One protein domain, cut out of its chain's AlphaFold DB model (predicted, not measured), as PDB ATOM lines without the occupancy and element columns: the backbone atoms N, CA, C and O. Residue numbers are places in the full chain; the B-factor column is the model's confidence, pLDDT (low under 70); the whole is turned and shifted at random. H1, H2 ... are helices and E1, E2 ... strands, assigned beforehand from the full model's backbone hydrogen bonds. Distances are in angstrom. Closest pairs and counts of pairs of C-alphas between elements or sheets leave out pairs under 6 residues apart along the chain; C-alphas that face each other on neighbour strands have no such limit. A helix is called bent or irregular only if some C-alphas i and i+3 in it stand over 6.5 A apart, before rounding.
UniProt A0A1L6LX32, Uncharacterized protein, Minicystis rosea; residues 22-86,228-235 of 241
ATOM      1  N   HIS A  22     148.900 191.497 126.940       82.88
ATOM      2  CA  HIS A  22     149.793 190.441 126.452       82.88
ATOM      3  C   HIS A  22     150.996 191.000 125.676       82.88
ATOM      4  O   HIS A  22     152.138 190.647 125.953       82.88
ATOM      5  N   GLN A  23     150.760 191.895 124.714       83.88
ATOM      6  CA  GLN A  23     151.831 192.455 123.880       83.88
ATOM      7  C   GLN A  23     152.797 193.339 124.670       83.88
ATOM      8  O   GLN A  23     153.940 193.509 124.255       83.88
ATOM      9  N   ARG A  24     152.332 193.921 125.776       79.88
ATOM     10  CA  ARG A  24     153.120 194.848 126.587       79.88
ATOM     11  C   ARG A  24     153.886 194.157 127.708       79.88
ATOM     12  O   ARG A  24     155.043 194.477 127.942       79.88
ATOM     13  N   PHE A  25     153.234 193.237 128.406       82.75
ATOM     14  CA  PHE A  25     153.763 192.620 129.618       82.75
ATOM     15  C   PHE A  25     154.189 191.157 129.403       82.75
ATOM     16  O   PHE A  25     154.921 190.603 130.221       82.75
ATOM     17  N   GLY A  26     153.773 190.520 128.306       88.19
ATOM     18  CA  GLY A  26     153.972 189.090 128.064       88.19
ATOM     19  C   GLY A  26     152.966 188.216 128.818       88.19
ATOM     20  O   GLY A  26     152.017 188.714 129.405       88.19
ATOM     21  N   ASP A  27     153.163 186.894 128.798       91.00
ATOM     22  CA  ASP A  27     152.233 185.917 129.400       91.00
ATOM     23  C   ASP A  27     152.679 185.363 130.746       91.00
ATOM     24  O   ASP A  27     151.929 184.638 131.396       91.00
ATOM     25  N   VAL A  28     153.917 185.623 131.151       93.25
ATOM     26  CA  VAL A  28     154.538 184.900 132.257       93.25
ATOM     27  C   VAL A  28     154.745 185.836 133.429       93.25
ATOM     28  O   VAL A  28     155.564 186.753 133.381       93.25
ATOM     29  N   ALA A  29     154.015 185.565 134.506       92.75
ATOM     30  CA  ALA A  29     154.302 186.142 135.801       92.75
ATOM     31  C   ALA A  29     155.392 185.319 136.494       92.75
ATOM     32  O   ALA A  29     155.266 184.099 136.627       92.75
ATOM     33  N   HIS A  30     156.434 185.989 136.974       93.12
ATOM     34  CA  HIS A  30     157.564 185.359 137.655       93.12
ATOM     35  C   HIS A  30     157.857 186.067 138.979       93.12
ATOM     36  O   HIS A  30     157.489 187.226 139.188       93.12
ATOM     37  N   TYR A  31     158.501 185.368 139.910       91.12
ATOM     38  CA  TYR A  31     158.872 185.960 141.192       91.12
ATOM     39  C   TYR A  31     160.142 186.807 141.051       91.12
ATOM     40  O   TYR A  31     161.198 186.282 140.703       91.12
ATOM     41  N   ALA A  32     160.069 188.096 141.395       86.44
ATOM     42  CA  ALA A  32     161.215 189.002 141.416       86.44
ATOM     43  C   ALA A  32     161.749 189.186 142.851       86.44
ATOM     44  O   ALA A  32     161.103 189.853 143.671       86.44
ATOM     45  N   PRO A  33     162.953 188.670 143.180       84.31
ATOM     46  CA  PRO A  33     163.539 188.821 144.514       84.31
ATOM     47  C   PRO A  33     163.755 190.281 144.928       84.31
ATOM     48  O   PRO A  33     163.562 190.622 146.093       84.31
ATOM     49  N   SER A  34     164.082 191.158 143.975       77.75
ATOM     50  CA  SER A  34     164.314 192.592 144.202       77.75
ATOM     51  C   SER A  34     163.086 193.355 144.708       77.75
ATOM     52  O   SER A  34     163.248 194.378 145.372       77.75
ATOM     53  N   HIS A  35     161.886 192.838 144.432       79.88
ATOM     54  CA  HIS A  35     160.593 193.398 144.845       79.88
ATOM     55  C   HIS A  35     159.894 192.552 145.923       79.88
ATOM     56  O   HIS A  35     158.852 192.951 146.461       79.88
ATOM     57  N   ALA A  36     160.452 191.367 146.203       84.56
ATOM     58  CA  ALA A  36     159.880 190.314 147.032       84.56
ATOM     59  C   ALA A  36     158.431 189.932 146.648       84.56
ATOM     60  O   ALA A  36     157.629 189.596 147.530       84.56
ATOM     61  N   ALA A  37     158.106 189.988 145.351       87.44
ATOM     62  CA  ALA A  37     156.755 189.853 144.806       87.44
ATOM     63  C   ALA A  37     156.755 189.247 143.392       87.44
ATOM     64  O   ALA A  37     157.793 189.199 142.732       87.44
ATOM     65  N   TYR A  38     155.584 188.814 142.925       88.38
ATOM     66  CA  TYR A  38     155.371 188.468 141.523       88.38
ATOM     67  C   TYR A  38     155.303 189.717 140.656       88.38
ATOM     68  O   TYR A  38     154.681 190.718 141.026       88.38
ATOM     69  N   VAL A  39     155.926 189.626 139.490       87.94
ATOM     70  CA  VAL A  39     155.947 190.675 138.477       87.94
ATOM     71  C   VAL A  39     155.598 190.093 137.113       87.94
ATOM     72  O   VAL A  39     155.670 188.880 136.906       87.94
ATOM     73  N   VAL A  40     155.227 190.969 136.191       87.75
ATOM     74  CA  VAL A  40     155.048 190.674 134.766       87.75
ATOM     75  C   VAL A  40     155.679 191.810 133.956       87.75
ATOM     76  O   VAL A  40     155.766 192.936 134.454       87.75
ATOM     77  N   GLY A  41     156.123 191.532 132.734       84.19
ATOM     78  CA  GLY A  41     156.873 192.483 131.914       84.19
ATOM     79  C   GLY A  41     158.357 192.566 132.273       84.19
ATOM     80  O   GLY A  41     158.849 191.892 133.180       84.19
ATOM     81  N   GLU A  42     159.070 193.409 131.531       78.50
ATOM     82  CA  GLU A  42     160.509 193.637 131.666       78.50
ATOM     83  C   GLU A  42     160.831 195.129 131.489       78.50
ATOM     84  O   GLU A  42     160.073 195.876 130.864       78.50
ATOM     85  N   GLY A  43     161.973 195.568 132.028       77.00
ATOM     86  CA  GLY A  43     162.449 196.948 131.895       77.00
ATOM     87  C   GLY A  43     161.446 197.981 132.418       77.00
ATOM     88  O   GLY A  43     160.906 197.833 133.514       77.00
ATOM     89  N   ASP A  44     161.185 199.015 131.617       69.94
ATOM     90  CA  ASP A  44     160.286 200.125 131.970       69.94
ATOM     91  C   ASP A  44     158.798 199.726 132.039       69.94
ATOM     92  O   ASP A  44     157.976 200.484 132.561       69.94
ATOM     93  N   ASP A  45     158.438 198.548 131.520       73.69
ATOM     94  CA  ASP A  45     157.073 198.010 131.533       73.69
ATOM     95  C   ASP A  45     156.881 196.918 132.601       73.69
ATOM     96  O   ASP A  45     155.863 196.226 132.608       73.69
ATOM     97  N   LEU A  46     157.822 196.770 133.539       77.38
ATOM     98  CA  LEU A  46     157.679 195.850 134.664       77.38
ATOM     99  C   LEU A  46     156.560 196.304 135.616       77.38
ATOM    100  O   LEU A  46     156.539 197.435 136.110       77.38
ATOM    101  N   VAL A  47     155.642 195.389 135.931       83.06
ATOM    102  CA  VAL A  47     154.518 195.636 136.841       83.06
ATOM    103  C   VAL A  47     154.539 194.649 137.996       83.06
ATOM    104  O   VAL A  47     154.527 193.437 137.800       83.06
ATOM    105  N   VAL A  48     154.505 195.175 139.223       84.56
ATOM    106  CA  VAL A  48     154.344 194.365 140.434       84.56
ATOM    107  C   VAL A  48     152.880 193.972 140.612       84.56
ATOM    108  O   VAL A  48     152.014 194.840 140.760       84.56
ATOM    109  N   LEU A  49     152.618 192.666 140.650       85.12
ATOM    110  CA  LEU A  49     151.274 192.109 140.758       85.12
ATOM    111  C   LEU A  49     150.728 192.247 142.180       85.12
ATOM    112  O   LEU A  49     151.436 192.042 143.174       85.12
ATOM    113  N   ARG A  50     149.446 192.598 142.273       82.56
ATOM    114  CA  ARG A  50     148.764 192.900 143.531       82.56
ATOM    115  C   ARG A  50     147.436 192.177 143.625       82.56
ATOM    116  O   ARG A  50     146.770 191.959 142.618       82.56
ATOM    117  N   ASP A  51     147.065 191.843 144.851       78.94
ATOM    118  CA  ASP A  51     145.734 191.380 145.190       78.94
ATOM    119  C   ASP A  51     144.739 192.511 144.860       78.94
ATOM    120  O   ASP A  51     144.896 193.631 145.360       78.94
ATOM    121  N   PRO A  52     143.732 192.255 144.008       70.94
ATOM    122  CA  PRO A  52     142.778 193.274 143.582       70.94
ATOM    123  C   PRO A  52     141.875 193.782 144.717       70.94
ATOM    124  O   PRO A  52     141.285 194.852 144.589       70.94
ATOM    125  N   ILE A  53     141.752 193.038 145.820       73.88
ATOM    126  CA  ILE A  53     140.909 193.389 146.968       73.88
ATOM    127  C   ILE A  53     141.711 194.215 147.972       73.88
ATOM    128  O   ILE A  53     141.288 195.291 148.391       73.88
ATOM    129  N   THR A  54     142.870 193.704 148.384       74.88
ATOM    130  CA  THR A  54     143.660 194.305 149.472       74.88
ATOM    131  C   THR A  54     144.696 195.305 148.972       74.88
ATOM    132  O   THR A  54     145.220 196.098 149.758       74.88
ATOM    133  N   THR A  55     144.988 195.305 147.667       73.25
ATOM    134  CA  THR A  55     146.079 196.047 147.007       73.25
ATOM    135  C   THR A  55     147.487 195.640 147.460       73.25
ATOM    136  O   THR A  55     148.483 196.252 147.046       73.25
ATOM    137  N   GLU A  56     147.596 194.603 148.294       79.12
ATOM    138  CA  GLU A  56     148.869 194.051 148.740       79.12
ATOM    139  C   GLU A  56     149.565 193.323 147.596       79.12
ATOM    140  O   GLU A  56     148.933 192.777 146.696       79.12
ATOM    141  N   LYS A  57     150.893 193.331 147.604       83.69
ATOM    142  CA  LYS A  57     151.676 192.613 146.606       83.69
ATOM    143  C   LYS A  57     151.487 191.117 146.761       83.69
ATOM    144  O   LYS A  57     151.566 190.580 147.864       83.69
ATOM    145  N   ILE A  58     151.333 190.438 145.634       84.19
ATOM    146  CA  ILE A  58     151.246 188.985 145.611       84.19
ATOM    147  C   ILE A  58     152.663 188.427 145.703       84.19
ATOM    148  O   ILE A  58     153.505 188.685 144.842       84.19
ATOM    149  N   ARG A  59     152.946 187.673 146.766       87.25
ATOM    150  CA  ARG A  59     154.293 187.152 147.055       87.25
ATOM    151  C   ARG A  59     154.441 185.672 146.726       87.25
ATOM    152  O   ARG A  59     155.555 185.221 146.467       87.25
ATOM    153  N   CYS A  60     153.335 184.936 146.727       90.44
ATOM    154  CA  CYS A  60     153.310 183.486 146.600       90.44
ATOM    155  C   CYS A  60     152.511 183.044 145.369       90.44
ATOM    156  O   CYS A  60     151.555 183.707 144.962       90.44
ATOM    157  N   ARG A  61     152.926 181.927 144.752       93.50
ATOM    158  CA  ARG A  61     152.325 181.431 143.501       93.50
ATOM    159  C   ARG A  61     150.856 181.082 143.682       93.50
ATOM    160  O   ARG A  61     150.048 181.310 142.795       93.50
ATOM    161  N   GLU A  62     150.531 180.479 144.815       92.69
ATOM    162  CA  GLU A  62     149.196 180.024 145.184       92.69
ATOM    163  C   GLU A  62     148.200 181.185 145.305       92.69
ATOM    164  O   GLU A  62     147.065 181.072 144.840       92.69
ATOM    165  N   ASP A  63     148.647 182.320 145.843       88.81
ATOM    166  CA  ASP A  63     147.853 183.546 145.891       88.81
ATOM    167  C   ASP A  63     147.694 184.126 144.485       88.81
ATOM    168  O   ASP A  63     146.589 184.501 144.093       88.81
ATOM    169  N   LEU A  64     148.764 184.112 143.677       89.81
ATOM    170  CA  LEU A  64     148.674 184.539 142.283       89.81
ATOM    171  C   LEU A  64     147.688 183.675 141.496       89.81
ATOM    172  O   LEU A  64     146.852 184.215 140.787       89.81
ATOM    173  N   ALA A  65     147.734 182.354 141.645       91.25
ATOM    174  CA  ALA A  65     146.837 181.438 140.950       91.25
ATOM    175  C   ALA A  65     145.362 181.708 141.285       91.25
ATOM    176  O   ALA A  65     144.506 181.605 140.408       91.25
ATOM    177  N   ARG A  66     145.068 182.101 142.533       88.69
ATOM    178  CA  ARG A  66     143.716 182.491 142.959       88.69
ATOM    179  C   ARG A  66     143.236 183.763 142.258       88.69
ATOM    180  O   ARG A  66     142.065 183.842 141.893       88.69
ATOM    181  N   PHE A  67     144.120 184.744 142.083       84.62
ATOM    182  CA  PHE A  67     143.770 186.066 141.554       84.62
ATOM    183  C   PHE A  67     144.125 186.275 140.077       84.62
ATOM    184  O   PHE A  67     143.784 187.318 139.525       84.62
ATOM    185  N   ALA A  68     144.761 185.302 139.417       85.38
ATOM    186  CA  ALA A  68     145.304 185.442 138.066       85.38
ATOM    187  C   ALA A  68     144.295 185.990 137.037       85.38
ATOM    188  O   ALA A  68     144.681 186.895 136.299       85.38
ATOM    189  N   PRO A  69     143.016 185.554 137.003       84.75
ATOM    190  CA  PRO A  69     142.036 186.134 136.084       84.75
ATOM    191  C   PRO A  69     141.773 187.623 136.349       84.75
ATOM    192  O   PRO A  69     141.787 188.425 135.424       84.75
ATOM    193  N   ALA A  70     141.595 188.008 137.616       79.94
ATOM    194  CA  ALA A  70     141.322 189.394 137.994       79.94
ATOM    195  C   ALA A  70     142.538 190.308 137.767       79.94
ATOM    196  O   ALA A  70     142.382 191.458 137.366       79.94
ATOM    197  N   VAL A  71     143.749 189.793 137.994       77.19
ATOM    198  CA  VAL A  71     145.000 190.506 137.702       77.19
ATOM    199  C   VAL A  71     145.167 190.715 136.195       77.19
ATOM    200  O   VAL A  71     145.505 191.820 135.779       77.19
ATOM    201  N   ALA A  72     144.904 189.692 135.376       80.31
ATOM    202  CA  ALA A  72     144.971 189.811 133.920       80.31
ATOM    203  C   ALA A  72     143.950 190.828 133.383       80.31
ATOM    204  O   ALA A  72     144.300 191.655 132.545       80.31
ATOM    205  N   ASP A  73     142.722 190.817 133.912       77.94
ATOM    206  CA  ASP A  73     141.688 191.793 133.555       77.94
ATOM    207  C   ASP A  73     142.111 193.228 133.914       77.94
ATOM    208  O   ASP A  73     142.047 194.119 133.072       77.94
ATOM    209  N   ALA A  74     142.630 193.446 135.128       74.88
ATOM    210  CA  ALA A  74     143.092 194.766 135.562       74.88
ATOM    211  C   ALA A  74     144.272 195.298 134.724       74.88
ATOM    212  O   ALA A  74     144.365 196.499 134.468       74.88
ATOM    213  N   LEU A  75     145.176 194.416 134.287       74.38
ATOM    214  CA  LEU A  75     146.293 194.778 133.411       74.38
ATOM    215  C   LEU A  75     145.832 195.098 131.983       74.38
ATOM    216  O   LEU A  75     146.384 196.003 131.358       74.38
ATOM    217  N   GLU A  76     144.827 194.386 131.470       78.50
ATOM    218  CA  GLU A  76     144.206 194.669 130.169       78.50
ATOM    219  C   GLU A  76     143.493 196.029 130.179       78.50
ATOM    220  O   GLU A  76     143.662 196.817 129.243       78.50
ATOM    221  N   ASP A  77     142.779 196.345 131.259       73.12
ATOM    222  CA  ASP A  77     142.166 197.661 131.452       73.12
ATOM    223  C   ASP A  77     143.234 198.768 131.532       73.12
ATOM    224  O   ASP A  77     143.119 199.777 130.836       73.12
ATOM    225  N   ASP A  78     144.328 198.566 132.279       69.62
ATOM    226  CA  ASP A  78     145.434 199.537 132.362       69.62
ATOM    227  C   ASP A  78     146.142 199.754 131.010       69.62
ATOM    228  O   ASP A  78     146.465 200.891 130.640       69.62
ATOM    229  N   ALA A  79     146.360 198.686 130.236       71.12
ATOM    230  CA  ALA A  79     146.955 198.778 128.904       71.12
ATOM    231  C   ALA A  79     146.083 199.618 127.954       71.12
ATOM    232  O   ALA A  79     146.601 200.486 127.237       71.12
ATOM    233  N   ARG A  80     144.758 199.425 128.004       71.31
ATOM    234  CA  ARG A  80     143.782 200.184 127.205       71.31
ATOM    235  C   ARG A  80     143.676 201.638 127.648       71.31
ATOM    236  O   ARG A  80     143.756 202.531 126.802       71.31
ATOM    237  N   ASP A  81     143.572 201.889 128.949       65.62
ATOM    238  CA  ASP A  81     143.422 203.235 129.509       65.62
ATOM    239  C   ASP A  81     144.632 204.122 129.219       65.62
ATOM    240  O   ASP A  81     144.489 205.293 128.852       65.62
ATOM    241  N   ARG A  82     145.854 203.590 129.341       61.00
ATOM    242  CA  ARG A  82     147.060 204.377 129.034       61.00
ATOM    243  C   ARG A  82     147.215 204.644 127.545       61.00
ATOM    244  O   ARG A  82     147.708 205.716 127.186       61.00
ATOM    245  N   HIS A  83     146.791 203.721 126.683       53.88
ATOM    246  CA  HIS A  83     146.751 203.982 125.245       53.88
ATOM    247  C   HIS A  83     145.713 205.049 124.906       53.88
ATOM    248  O   HIS A  83     146.033 205.978 124.170       53.88
ATOM    249  N   ALA A  84     144.524 204.981 125.511       47.25
ATOM    250  CA  ALA A  84     143.504 206.013 125.371       47.25
ATOM    251  C   ALA A  84     144.055 207.379 125.809       47.25
ATOM    252  O   ALA A  84     144.015 208.318 125.025       47.25
ATOM    253  N   ARG A  85     144.712 207.482 126.974       44.44
ATOM    254  CA  ARG A  85     145.331 208.741 127.444       44.44
ATOM    255  C   ARG A  85     146.499 209.229 126.578       44.44
ATOM    256  O   ARG A  85     146.719 210.434 126.494       44.44
ATOM    257  N   ARG A  86     147.260 208.333 125.938       40.56
ATOM    258  CA  ARG A  86     148.308 208.718 124.969       40.56
ATOM    259  C   ARG A  86     147.723 209.153 123.619       40.56
ATOM    260  O   ARG A  86     148.295 210.032 122.984       40.56
ATOM    261  N   ALA A 228     154.547 178.370 149.415       82.94
ATOM    262  CA  ALA A 228     154.614 176.979 148.976       82.94
ATOM    263  C   ALA A 228     155.346 176.854 147.631       82.94
ATOM    264  O   ALA A 228     156.044 175.871 147.383       82.94
ATOM    265  N   SER A 229     155.214 177.859 146.757       86.31
ATOM    266  CA  SER A 229     155.938 177.904 145.490       86.31
ATOM    267  C   SER A 229     156.260 179.330 145.038       86.31
ATOM    268  O   SER A 229     155.502 180.276 145.263       86.31
ATOM    269  N   ARG A 230     157.401 179.464 144.354       89.69
ATOM    270  CA  ARG A 230     157.836 180.665 143.620       89.69
ATOM    271  C   ARG A 230     157.990 180.412 142.113       89.69
ATOM    272  O   ARG A 230     158.673 181.168 141.439       89.69
ATOM    273  N   ALA A 231     157.436 179.302 141.621       93.50
ATOM    274  CA  ALA A 231     157.511 178.957 140.208       93.50
ATOM    275  C   ALA A 231     156.653 179.905 139.366       93.50
ATOM    276  O   ALA A 231     155.619 180.392 139.828       93.50
ATOM    277  N   ASP A 232     157.061 180.090 138.119       95.50
ATOM    278  CA  ASP A 232     156.355 180.939 137.172       95.50
ATOM    279  C   ASP A 232     154.898 180.500 136.973       95.50
ATOM    280  O   ASP A 232     154.512 179.331 137.155       95.50
ATOM    281  N   LEU A 233     154.067 181.470 136.605       94.50
ATOM    282  CA  LEU A 233     152.654 181.270 136.339       94.50
ATOM    283  C   LEU A 233     152.264 181.975 135.043       94.50
ATOM    284  O   LEU A 233     152.431 183.183 134.897       94.50
ATOM    285  N   THR A 234     151.709 181.209 134.110       94.56
ATOM    286  CA  THR A 234     151.169 181.748 132.864       94.56
ATOM    287  C   THR A 234     149.827 182.426 133.130       94.56
ATOM    288  O   THR A 234     148.883 181.791 133.607       94.56
ATOM    289  N   LEU A 235     149.743 183.715 132.820       88.25
ATOM    290  CA  LEU A 235     148.515 184.496 132.845       88.25
ATOM    291  C   LEU A 235     147.689 184.187 131.594       88.25
ATOM    292  O   LEU A 235     148.221 183.991 130.505       88.25
TER     293      LEU A 235
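Overview. This is residues 22 to 86 and 228 to 235 of the 241 residues of an uncharacterized protein of Minicystis rosea (UniProt A0A1L6LX32). A long kinked helix, H2, runs past an antiparallel hairpin, E1 and E2; residues 80 to 86 stick out. Short H1 comes first; residues 41 to 60 loop into H2. The 73 printed residues, mixed in class, are compact, radius of gyration of the C-alphas 11.8 A, and span 40 by 26 by 19 A.

Along the chain. Find C-alpha 22 at (149.793, 190.441, 126.452), where H1, residues 22 to 25, begins. E1 is residues 28 to 32, E2 residues 37 to 40. H2, residues 61 to 86, runs 33.2 A to C-alpha 86 at (148.308, 208.718, 124.969) and is irregular: C-alphas 66 and 69 are 8.0 A apart.

Arrangement. In the hairpin E1 and E2, look at N 30 and O 39, within hydrogen-bond range at 3.0 A. The closest C-alphas of E2 and H2, Tyr 38 and Leu 64, are 7.8 A apart. H2 has 20 of 22 O i to N i+4 pairs within range.

Size, cuts and confidence. Residues 87 to 227 are cut out, with 40.3 A between C-alphas 86 and 228. Residues 44, 78 and 81 to 86 have pLDDT under 70.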